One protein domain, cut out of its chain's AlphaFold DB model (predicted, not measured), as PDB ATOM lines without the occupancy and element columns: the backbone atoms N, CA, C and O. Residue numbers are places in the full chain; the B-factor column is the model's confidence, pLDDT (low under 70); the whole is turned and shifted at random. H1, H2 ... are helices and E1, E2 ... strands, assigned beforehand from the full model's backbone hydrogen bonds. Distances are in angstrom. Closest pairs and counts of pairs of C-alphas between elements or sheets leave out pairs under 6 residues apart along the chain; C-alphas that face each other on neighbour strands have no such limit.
ATOM      1  N   LEU A   7      27.337 -51.181  -7.377       95.81
ATOM      2  CA  LEU A   7      27.606 -51.918  -6.149       95.81
ATOM      3  C   LEU A   7      26.676 -51.454  -5.026       95.81
ATOM      4  O   LEU A   7      26.748 -50.308  -4.593       95.81
ATOM      5  N   PHE A   8      25.857 -52.362  -4.502       97.56
ATOM      6  CA  PHE A   8      25.160 -52.167  -3.230       97.56
ATOM      7  C   PHE A   8      25.994 -52.794  -2.118       97.56
ATOM      8  O   PHE A   8      26.356 -53.968  -2.214       97.56
ATOM      9  N   ILE A   9      26.325 -52.028  -1.076       98.06
ATOM     10  CA  ILE A   9      27.254 -52.496  -0.040       98.06
ATOM     11  C   ILE A   9      26.801 -52.099   1.370       98.06
ATOM     12  O   ILE A   9      26.513 -50.925   1.611       98.06
ATOM     13  N   PRO A  10      26.712 -53.041   2.328       97.75
ATOM     14  CA  PRO A  10      26.413 -52.697   3.709       97.75
ATOM     15  C   PRO A  10      27.612 -51.999   4.366       97.75
ATOM     16  O   PRO A  10      28.753 -52.371   4.102       97.75
ATOM     17  N   VAL A  11      27.364 -51.001   5.219       98.12
ATOM     18  CA  VAL A  11      28.446 -50.205   5.843       98.12
ATOM     19  C   VAL A  11      28.298 -50.013   7.359       98.12
ATOM     20  O   VAL A  11      29.121 -49.342   7.977       98.12
ATOM     21  N   GLY A  12      27.270 -50.599   7.984       96.06
ATOM     22  CA  GLY A  12      26.921 -50.358   9.389       96.06
ATOM     23  C   GLY A  12      27.759 -51.097  10.437       96.06
ATOM     24  O   GLY A  12      27.659 -50.755  11.613       96.06
ATOM     25  N   GLY A  13      28.580 -52.083  10.058       95.06
ATOM     26  CA  GLY A  13      29.667 -52.634  10.884       95.06
ATOM     27  C   GLY A  13      29.337 -53.646  11.988       95.06
ATOM     28  O   GLY A  13      30.232 -54.399  12.358       95.06
ATOM     29  N   THR A  14      28.118 -53.689  12.532       91.81
ATOM     30  CA  THR A  14      27.814 -54.609  13.655       91.81
ATOM     31  C   THR A  14      27.472 -56.016  13.190       91.81
ATOM     32  O   THR A  14      28.063 -56.986  13.649       91.81
ATOM     33  N   TYR A  15      26.517 -56.132  12.269       92.81
ATOM     34  CA  TYR A  15      26.088 -57.418  11.698       92.81
ATOM     35  C   TYR A  15      26.661 -57.657  10.299       92.81
ATOM     36  O   TYR A  15      26.481 -58.718   9.709       92.81
ATOM     37  N   THR A  16      27.317 -56.640   9.750       95.50
ATOM     38  CA  THR A  16      27.871 -56.596   8.399       95.50
ATOM     39  C   THR A  16      29.242 -55.931   8.442       95.50
ATOM     40  O   THR A  16      29.726 -55.544   9.505       95.50
ATOM     41  N   ILE A  17      29.894 -55.786   7.292       97.62
ATOM     42  CA  ILE A  17      31.157 -55.052   7.209       97.62
ATOM     43  C   ILE A  17      30.977 -53.576   7.599       97.62
ATOM     44  O   ILE A  17      29.918 -52.973   7.422       97.62
ATOM     45  N   GLY A  18      32.036 -52.997   8.162       97.50
ATOM     46  CA  GLY A  18      32.067 -51.586   8.541       97.50
ATOM     47  C   GLY A  18      32.577 -50.666   7.426       97.50
ATOM     48  O   GLY A  18      33.060 -51.148   6.397       97.50
ATOM     49  N   PRO A  19      32.580 -49.341   7.664       97.94
ATOM     50  CA  PRO A  19      32.889 -48.333   6.647       97.94
ATOM     51  C   PRO A  19      34.257 -48.513   5.974       97.94
ATOM     52  O   PRO A  19      34.372 -48.451   4.752       97.94
ATOM     53  N   ARG A  20      35.306 -48.804   6.759       98.06
ATOM     54  CA  ARG A  20      36.676 -48.984   6.240       98.06
ATOM     55  C   ARG A  20      36.814 -50.232   5.369       98.06
ATOM     56  O   ARG A  20      37.383 -50.155   4.287       98.06
ATOM     57  N   ARG A  21      36.237 -51.358   5.800       98.31
ATOM     58  CA  ARG A  21      36.257 -52.597   5.012       98.31
ATOM     59  C   ARG A  21      35.415 -52.464   3.741       98.31
ATOM     60  O   ARG A  21      35.808 -52.970   2.697       98.31
ATOM     61  N   ALA A  22      34.294 -51.746   3.810       98.31
ATOM     62  CA  ALA A  22      33.507 -51.411   2.632       98.31
ATOM     63  C   ALA A  22      34.307 -50.548   1.641       98.31
ATOM     64  O   ALA A  22      34.290 -50.839   0.449       98.31
ATOM     65  N   LYS A  23      35.085 -49.562   2.117       98.12
ATOM     66  CA  LYS A  23      35.996 -48.775   1.267       98.12
ATOM     67  C   LYS A  23      36.989 -49.654   0.510       98.12
ATOM     68  O   LYS A  23      37.147 -49.480  -0.692       98.12
ATOM     69  N   GLU A  24      37.637 -50.597   1.189       98.25
ATOM     70  CA  GLU A  24      38.594 -51.514   0.551       98.25
ATOM     71  C   GLU A  24      37.949 -52.306  -0.594       98.25
ATOM     72  O   GLU A  24      38.548 -52.450  -1.657       98.25
ATOM     73  N   ILE A  25      36.709 -52.766  -0.407       97.50
ATOM     74  CA  ILE A  25      35.953 -53.487  -1.440       97.50
ATOM     75  C   ILE A  25      35.592 -52.561  -2.605       97.50
ATOM     76  O   ILE A  25      35.774 -52.946  -3.757       97.50
ATOM     77  N   VAL A  26      35.132 -51.337  -2.326       96.62
ATOM     78  CA  VAL A  26      34.844 -50.335  -3.368       96.62
ATOM     79  C   VAL A  26      36.101 -50.039  -4.189       96.62
ATOM     80  O   VAL A  26      36.033 -50.004  -5.412       96.62
ATOM     81  N   MET A  27      37.261 -49.891  -3.544       95.38
ATOM     82  CA  MET A  27      38.526 -49.652  -4.246       95.38
ATOM     83  C   MET A  27      39.001 -50.862  -5.056       95.38
ATOM     84  O   MET A  27      39.581 -50.678  -6.115       95.38
ATOM     85  N   ALA A  28      38.762 -52.087  -4.582       95.19
ATOM     86  CA  ALA A  28      39.156 -53.296  -5.303       95.19
ATOM     87  C   ALA A  28      38.267 -53.586  -6.524       95.19
ATOM     88  O   ALA A  28      38.740 -54.163  -7.501       95.19
ATOM     89  N   LEU A  29      36.981 -53.230  -6.454       94.12
ATOM     90  CA  LEU A  29      36.009 -53.475  -7.525       94.12
ATOM     91  C   LEU A  29      35.891 -52.316  -8.521       94.12
ATOM     92  O   LEU A  29      35.369 -52.531  -9.612       94.12
ATOM     93  N   GLU A  30      36.339 -51.116  -8.137       93.50
ATOM     94  CA  GLU A  30      36.267 -49.872  -8.918       93.50
ATOM     95  C   GLU A  30      34.905 -49.636  -9.610       93.50
ATOM     96  O   GLU A  30      34.867 -49.389 -10.820       93.50
ATOM     97  N   PRO A  31      33.770 -49.706  -8.882       93.75
ATOM     98  CA  PRO A  31      32.462 -49.586  -9.504       93.75
ATOM     99  C   PRO A  31      32.192 -48.171 -10.020       93.75
ATOM    100  O   PRO A  31      32.685 -47.178  -9.472       93.75
ATOM    101  N   ASP A  32      31.341 -48.061 -11.040       92.62
ATOM    102  CA  ASP A  32      30.894 -46.754 -11.526       92.62
ATOM    103  C   ASP A  32      30.033 -46.055 -10.465       92.62
ATOM    104  O   ASP A  32      30.248 -44.884 -10.150       92.62
ATOM    105  N   ILE A  33      29.108 -46.802  -9.853       94.62
ATOM    106  CA  ILE A  33      28.204 -46.322  -8.806       94.62
ATOM    107  C   ILE A  33      28.271 -47.249  -7.592       94.62
ATOM    108  O   ILE A  33      28.141 -48.466  -7.714       94.62
ATOM    109  N   THR A  34      28.393 -46.671  -6.401       96.88
ATOM    110  CA  THR A  34      28.222 -47.376  -5.126       96.88
ATOM    111  C   THR A  34      27.047 -46.796  -4.354       96.88
ATOM    112  O   THR A  34      26.959 -45.586  -4.154       96.88
ATOM    113  N   ILE A  35      26.168 -47.668  -3.872       97.25
ATOM    114  CA  ILE A  35      25.025 -47.325  -3.030       97.25
ATOM    115  C   ILE A  35      25.240 -48.003  -1.669       97.25
ATOM    116  O   ILE A  35      25.113 -49.228  -1.562       97.25
ATOM    117  N   PRO A  36      25.623 -47.249  -0.622       97.31
ATOM    118  CA  PRO A  36      25.732 -47.803   0.713       97.31
ATOM    119  C   PRO A  36      24.343 -48.157   1.246       97.31
ATOM    120  O   PRO A  36      23.352 -47.486   0.969       97.31
ATOM    121  N   MET A  37      24.278 -49.213   2.045       95.75
ATOM    122  CA  MET A  37      23.065 -49.669   2.717       95.75
ATOM    123  C   MET A  37      23.387 -50.147   4.136       95.75
ATOM    124  O   MET A  37      24.543 -50.135   4.565       95.75
ATOM    125  N   HIS A  38      22.364 -50.596   4.869       95.38
ATOM    126  CA  HIS A  38      22.516 -51.236   6.182       95.38
ATOM    127  C   HIS A  38      23.382 -50.413   7.158       95.38
ATOM    128  O   HIS A  38      24.321 -50.928   7.760       95.38
ATOM    129  N   TYR A  39      23.087 -49.123   7.276       95.31
ATOM    130  CA  TYR A  39      23.703 -48.187   8.219       95.31
ATOM    131  C   TYR A  39      22.645 -47.636   9.179       95.31
ATOM    132  O   TYR A  39      21.454 -47.906   9.021       95.31
ATOM    133  N   TRP A  40      23.074 -46.898  10.200       95.31
ATOM    134  CA  TRP A  40      22.166 -46.331  11.192       95.31
ATOM    135  C   TRP A  40      21.245 -45.266  10.599       95.31
ATOM    136  O   TRP A  40      21.689 -44.384   9.866       95.31
ATOM    137  N   THR A  41      19.970 -45.325  10.972       92.62
ATOM    138  CA  THR A  41      18.948 -44.352  10.589       92.62
ATOM    139  C   THR A  41      18.118 -43.955  11.810       92.62
ATOM    140  O   THR A  41      18.038 -44.741  12.759       92.62
ATOM    141  N   PRO A  42      17.428 -42.796  11.792       92.12
ATOM    142  CA  PRO A  42      16.542 -42.396  12.892       92.12
ATOM    143  C   PRO A  42      15.410 -43.397  13.183       92.12
ATOM    144  O   PRO A  42      14.851 -43.401  14.277       92.12
ATOM    145  N   TYR A  43      15.070 -44.249  12.214       91.62
ATOM    146  CA  TYR A  43      13.944 -45.180  12.292       91.62
ATOM    147  C   TYR A  43      14.308 -46.555  12.875       91.62
ATOM    148  O   TYR A  43      13.410 -47.346  13.162       91.62
ATOM    149  N   ILE A  44      15.596 -46.869  13.063       89.06
ATOM    150  CA  ILE A  44      16.043 -48.179  13.560       89.06
ATOM    151  C   ILE A  44      16.784 -48.061  14.894       89.06
ATOM    152  O   ILE A  44      17.585 -47.159  15.115       89.06
ATOM    153  N   LYS A  45      16.555 -49.028  15.791       88.81
ATOM    154  CA  LYS A  45      17.223 -49.118  17.107       88.81
ATOM    155  C   LYS A  45      18.428 -50.066  17.115       88.81
ATOM    156  O   LYS A  45      18.870 -50.497  18.176       88.81
ATOM    157  N   LEU A  46      18.932 -50.434  15.938       90.81
ATOM    158  CA  LEU A  46      20.098 -51.305  15.824       90.81
ATOM    159  C   LEU A  46      21.380 -50.502  16.093       90.81
ATOM    160  O   LEU A  46      21.470 -49.353  15.656       90.81
ATOM    161  N   PRO A  47      22.388 -51.096  16.755       92.75
ATOM    162  CA  PRO A  47      23.658 -50.435  17.035       92.75
ATOM    163  C   PRO A  47      24.536 -50.415  15.775       92.75
ATOM    164  O   PRO A  47      25.569 -51.066  15.723       92.75
ATOM    165  N   LEU A  48      24.094 -49.738  14.717       95.94
ATOM    166  CA  LEU A  48      24.847 -49.554  13.475       95.94
ATOM    167  C   LEU A  48      25.604 -48.221  13.505       95.94
ATOM    168  O   LEU A  48      25.264 -47.319  14.267       95.94
ATOM    169  N   ARG A  49      26.622 -48.084  12.656       95.69
ATOM    170  CA  ARG A  49      27.326 -46.807  12.463       95.69
ATOM    171  C   ARG A  49      26.546 -45.861  11.543       95.69
ATOM    172  O   ARG A  49      25.860 -46.354  10.641       95.69
ATOM    173  N   PRO A  50      26.640 -44.531  11.735       95.81
ATOM    174  CA  PRO A  50      26.010 -43.560  10.847       95.81
ATOM    175  C   PRO A  50      26.649 -43.582   9.456       95.81
ATOM    176  O   PRO A  50      27.822 -43.926   9.296       95.81
ATOM    177  N   ILE A  51      25.878 -43.179   8.445       96.44
ATOM    178  CA  ILE A  51      26.348 -43.132   7.054       96.44
ATOM    179  C   ILE A  51      27.553 -42.200   6.859       96.44
ATOM    180  O   ILE A  51      28.415 -42.477   6.023       96.44
ATOM    181  N   ASP A  52      27.667 -41.146   7.665       96.69
ATOM    182  CA  ASP A  52      28.731 -40.142   7.548       96.69
ATOM    183  C   ASP A  52      30.138 -40.723   7.771       96.69
ATOM    184  O   ASP A  52      31.109 -40.267   7.159       96.69
ATOM    185  N   GLU A  53      30.267 -41.792   8.569       97.50
ATOM    186  CA  GLU A  53      31.542 -42.509   8.722       97.50
ATOM    187  C   GLU A  53      32.009 -43.163   7.414       97.50
ATOM    188  O   GLU A  53      33.209 -43.320   7.207       97.50
ATOM    189  N   PHE A  54      31.084 -43.572   6.543       98.06
ATOM    190  CA  PHE A  54      31.410 -44.108   5.222       98.06
ATOM    191  C   PHE A  54      31.562 -42.995   4.190       98.06
ATOM    192  O   PHE A  54      32.537 -42.997   3.442       98.06
ATOM    193  N   ALA A  55      30.643 -42.026   4.173       97.62
ATOM    194  CA  ALA A  55      30.666 -40.910   3.231       97.62
ATOM    195  C   ALA A  55      31.977 -40.110   3.315       97.62
ATOM    196  O   ALA A  55      32.584 -39.816   2.290       97.62
ATOM    197  N   SER A  56      32.476 -39.849   4.528       98.00
ATOM    198  CA  SER A  56      33.729 -39.109   4.759       98.00
ATOM    199  C   SER A  56      34.996 -39.797   4.225       98.00
ATOM    200  O   SER A  56      36.068 -39.196   4.223       98.00
ATOM    201  N   LEU A  57      34.904 -41.049   3.764       97.81
ATOM    202  CA  LEU A  57      36.028 -41.794   3.195       97.81
ATOM    203  C   LEU A  57      36.224 -41.575   1.688       97.81
ATOM    204  O   LEU A  57      37.203 -42.112   1.149       97.81
ATOM    205  N   PHE A  58      35.321 -40.844   1.028       96.62
ATOM    206  CA  PHE A  58      35.294 -40.634  -0.420       96.62
ATOM    207  C   PHE A  58      35.113 -39.158  -0.781       96.62
ATOM    208  O   PHE A  58      34.409 -38.421  -0.101       96.62
ATOM    209  N   ASP A  59      35.670 -38.763  -1.926       94.19
ATOM    210  CA  ASP A  59      35.569 -37.385  -2.422       94.19
ATOM    211  C   ASP A  59      34.295 -37.136  -3.250       94.19
ATOM    212  O   ASP A  59      33.835 -36.004  -3.389       94.19
ATOM    213  N   ARG A  60      33.720 -38.192  -3.846       93.94
ATOM    214  CA  ARG A  60      32.597 -38.111  -4.798       93.94
ATOM    215  C   ARG A  60      31.311 -38.668  -4.206       93.94
ATOM    216  O   ARG A  60      30.814 -39.705  -4.642       93.94
ATOM    217  N   VAL A  61      30.763 -37.962  -3.227       96.38
ATOM    218  CA  VAL A  61      29.509 -38.343  -2.570       96.38
ATOM    219  C   VAL A  61      28.379 -37.417  -3.007       96.38
ATOM    220  O   VAL A  61      28.530 -36.197  -3.009       96.38
ATOM    221  N   LYS A  62      27.232 -37.992  -3.374       95.19
ATOM    222  CA  LYS A  62      25.997 -37.258  -3.663       95.19
ATOM    223  C   LYS A  62      24.867 -37.762  -2.785       95.19
ATOM    224  O   LYS A  62      24.559 -38.951  -2.790       95.19
ATOM    225  N   TYR A  63      24.209 -36.826  -2.116       95.31
ATOM    226  CA  TYR A  63      22.966 -37.065  -1.397       95.31
ATOM    227  C   TYR A  63      21.786 -36.779  -2.329       95.31
ATOM    228  O   TYR A  63      21.766 -35.773  -3.044       95.31
ATOM    229  N   LEU A  64      20.838 -37.708  -2.386       94.69
ATOM    230  CA  LEU A  64      19.714 -37.692  -3.309       94.69
ATOM    231  C   LEU A  64      18.405 -37.536  -2.533       94.69
ATOM    232  O   LEU A  64      18.025 -38.412  -1.762       94.69
ATOM    233  N   LYS A  65      17.677 -36.450  -2.813       93.00
ATOM    234  CA  LYS A  65      16.322 -36.166  -2.300       93.00
ATOM    235  C   LYS A  65      15.236 -36.840  -3.137       93.00
ATOM    236  O   LYS A  65      14.365 -36.180  -3.699       93.00
ATOM    237  N   LYS A  66      15.363 -38.146  -3.325       91.44
ATOM    238  CA  LYS A  66      14.434 -38.985  -4.089       91.44
ATOM    239  C   LYS A  66      14.586 -40.420  -3.623       91.44
ATOM    240  O   LYS A  66      15.661 -40.791  -3.173       91.44
ATOM    241  N   ASP A  67      13.541 -41.212  -3.781       90.06
ATOM    242  CA  ASP A  67      13.499 -42.632  -3.421       90.06
ATOM    243  C   ASP A  67      13.982 -43.554  -4.554       90.06
ATOM    244  O   ASP A  67      14.390 -44.687  -4.313       90.06
ATOM    245  N   THR A  68      13.977 -43.055  -5.792       92.06
ATOM    246  CA  THR A  68      14.213 -43.859  -6.993       92.06
ATOM    247  C   THR A  68      15.255 -43.225  -7.908       92.06
ATOM    248  O   THR A  68      15.295 -42.008  -8.115       92.06
ATOM    249  N   ILE A  69      16.091 -44.061  -8.525       91.94
ATOM    250  CA  ILE A  69      16.974 -43.675  -9.630       91.94
ATOM    251  C   ILE A  69      16.812 -44.638 -10.800       91.94
ATOM    252  O   ILE A  69      16.597 -45.827 -10.598       91.94
ATOM    253  N   ASN A  70      16.956 -44.115 -12.016       91.81
ATOM    254  CA  ASN A  70      17.057 -44.915 -13.229       91.81
ATOM    255  C   ASN A  70      18.505 -44.848 -13.723       91.81
ATOM    256  O   ASN A  70      19.057 -43.752 -13.846       91.81
ATOM    257  N   ILE A  71      19.119 -46.008 -13.953       89.12
ATOM    258  CA  ILE A  71      20.505 -46.132 -14.413       89.12
ATOM    259  C   ILE A  71      20.475 -46.751 -15.806       89.12
ATOM    260  O   ILE A  71      20.020 -47.879 -15.981       89.12
ATOM    261  N   GLU A  72      20.987 -46.015 -16.785       88.81
ATOM    262  CA  GLU A  72      21.120 -46.460 -18.170       88.81
ATOM    263  C   GLU A  72      22.612 -46.621 -18.489       88.81
ATOM    264  O   GLU A  72      23.451 -45.847 -18.016       88.81
ATOM    265  N   LYS A  73      22.969 -47.662 -19.250       81.94
ATOM    266  CA  LYS A  73      24.370 -48.080 -19.439       81.94
ATOM    267  C   LYS A  73      25.231 -47.009 -20.122       81.94
ATOM    268  O   LYS A  73      26.410 -46.876 -19.813       81.94
ATOM    269  N   ASP A  74      24.640 -46.228 -21.016       79.06
ATOM    270  CA  ASP A  74      25.248 -45.093 -21.715       79.06
ATOM    271  C   ASP A  74      25.588 -43.912 -20.784       79.06
ATOM    272  O   ASP A  74      26.447 -43.092 -21.109       79.06
ATOM    273  N   ARG A  75      24.968 -43.842 -19.598       67.38
ATOM    274  CA  ARG A  75      25.151 -42.758 -18.618       67.38
ATOM    275  C   ARG A  75      26.153 -43.068 -17.502       67.38
ATOM    276  O   ARG A  75      26.437 -42.187 -16.693       67.38
ATOM    277  N   LEU A  76      26.740 -44.268 -17.474       74.94
ATOM    278  CA  LEU A  76      27.693 -44.730 -16.447       74.94
ATOM    279  C   LEU A  76      29.107 -44.112 -16.545       74.94
ATOM    280  O   LEU A  76      30.051 -44.599 -15.939       74.94
ATOM    281  N   SER A  77      29.288 -43.012 -17.277       61.50
ATOM    282  CA  SER A  77      30.612 -42.441 -17.586       61.50
ATOM    283  C   SER A  77      31.354 -41.804 -16.399       61.50
ATOM    284  O   SER A  77      32.511 -41.401 -16.544       61.50
ATOM    285  N   LYS A  78      30.730 -41.708 -15.217       64.31
ATOM    286  CA  LYS A  78      31.337 -41.141 -14.005       64.31
ATOM    287  C   LYS A  78      31.739 -42.251 -13.037       64.31
ATOM    288  O   LYS A  78      30.935 -42.674 -12.219       64.31
ATOM    289  N   LYS A  79      33.003 -42.679 -13.111       77.31
ATOM    290  CA  LYS A  79      33.558 -43.697 -12.209       77.31
ATOM    291  C   LYS A  79      33.577 -43.242 -10.744       77.31
ATOM    292  O   LYS A  79      34.003 -42.112 -10.455       77.31
ATOM    293  N   GLY A  80      33.201 -44.149  -9.842       89.00
ATOM    294  CA  GLY A  80      33.373 -44.021  -8.395       89.00
ATOM    295  C   GLY A  80      32.424 -43.041  -7.703       89.00
ATOM    296  O   GLY A  80      32.832 -42.420  -6.722       89.00
ATOM    297  N   GLU A  81      31.198 -42.845  -8.198       94.00
ATOM    298  CA  GLU A  81      30.202 -42.036  -7.481       94.00
ATOM    299  C   GLU A  81      29.578 -42.825  -6.321       94.00
ATOM    300  O   GLU A  81      29.093 -43.942  -6.500       94.00
ATOM    301  N   ILE A  82      29.537 -42.222  -5.132       96.69
ATOM    302  CA  ILE A  82      28.765 -42.728  -3.996       96.69
ATOM    303  C   ILE A  82      27.411 -42.016  -3.983       96.69
ATOM    304  O   ILE A  82      27.357 -40.792  -3.849       96.69
ATOM    305  N   LEU A  83      26.319 -42.768  -4.110       96.06
ATOM    306  CA  LEU A  83      24.956 -42.235  -4.081       96.06
ATOM    307  C   LEU A  83      24.274 -42.622  -2.770       96.06
ATOM    308  O   LEU A  83      24.023 -43.798  -2.526       96.06
ATOM    309  N   ILE A  84      23.955 -41.630  -1.943       96.44
ATOM    310  CA  ILE A  84      23.243 -41.805  -0.674       96.44
ATOM    311  C   ILE A  84      21.824 -41.278  -0.846       96.44
ATOM    312  O   ILE A  84      21.624 -40.148  -1.285       96.44
ATOM    313  N   PHE A  85      20.840 -42.094  -0.493       92.94
ATOM    314  CA  PHE A  85      19.437 -41.702  -0.493       92.94
ATOM    315  C   PHE A  85      19.123 -41.043   0.850       92.94
ATOM    316  O   PHE A  85      19.388 -41.627   1.903       92.94
ATOM    317  N   GLU A  86      18.620 -39.810   0.809       85.88
ATOM    318  CA  GLU A  86      18.140 -39.132   2.014       85.88
ATOM    319  C   GLU A  86      16.865 -39.819   2.532       85.88
ATOM    320  O   GLU A  86      16.107 -40.416   1.764       85.88
TER     321      GLU A  86
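Overview. This is residues 7 to 86 of the 87 residues of an uncharacterized protein of Candidatus Atribacteria bacterium (UniProt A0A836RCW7). A twisted sheet of four parallel strands, E1 E2 E4 E3, has helix H1 over one face on E1 and E2, making two layers. Loops 38 to 51 and 65 to 80 reach out at opposite ends. The 80 printed residues run E1 H1 E2 H2 E3 E4, mixed helices and strands, under half in named elements. The whole is compact, radius of gyration of the C-alphas 12.6 A, spanning 40 by 28 by 19 A.

Along the chain. Find C-alpha 7 at (27.606, -51.918, -6.149), where E1, residues 7 to 10, begins. E2 is residues 33 to 37, E3 61 to 64; E4, 81 to 85, ends at C-alpha 85, (19.437, -41.702, -0.493). H1, residues 19 to 29, is 15.4 A long; H2 is 52 to 55.

Arrangement. Look for N 35 and O 7, 2.8 A, between E1 and E2; N 83 and O 34, 2.9 A, between E2 and E4; N 62 and O 82, 2.8 A, between E4 and E3, within hydrogen-bond range. H1's height over the sheet is 9.5 A. H2 only grazes the sheet and touches H1, closest C-alphas Pro 19 and Phe 54, 4.7 A. In H1 every O i to N i+4 pair is within range; H2 is too short for one. E1, H1, E2 form a strand-helix-strand unit, two parallel strands joined through a helix; E2, H2, E3 form a split one, with E4 between; both crossovers are right-handed.

Size, cuts and confidence. The printed part has no cut. Links E2 to H2 and E3 to E4 are long; residues 75, 77 and 78 have pLDDT under 70.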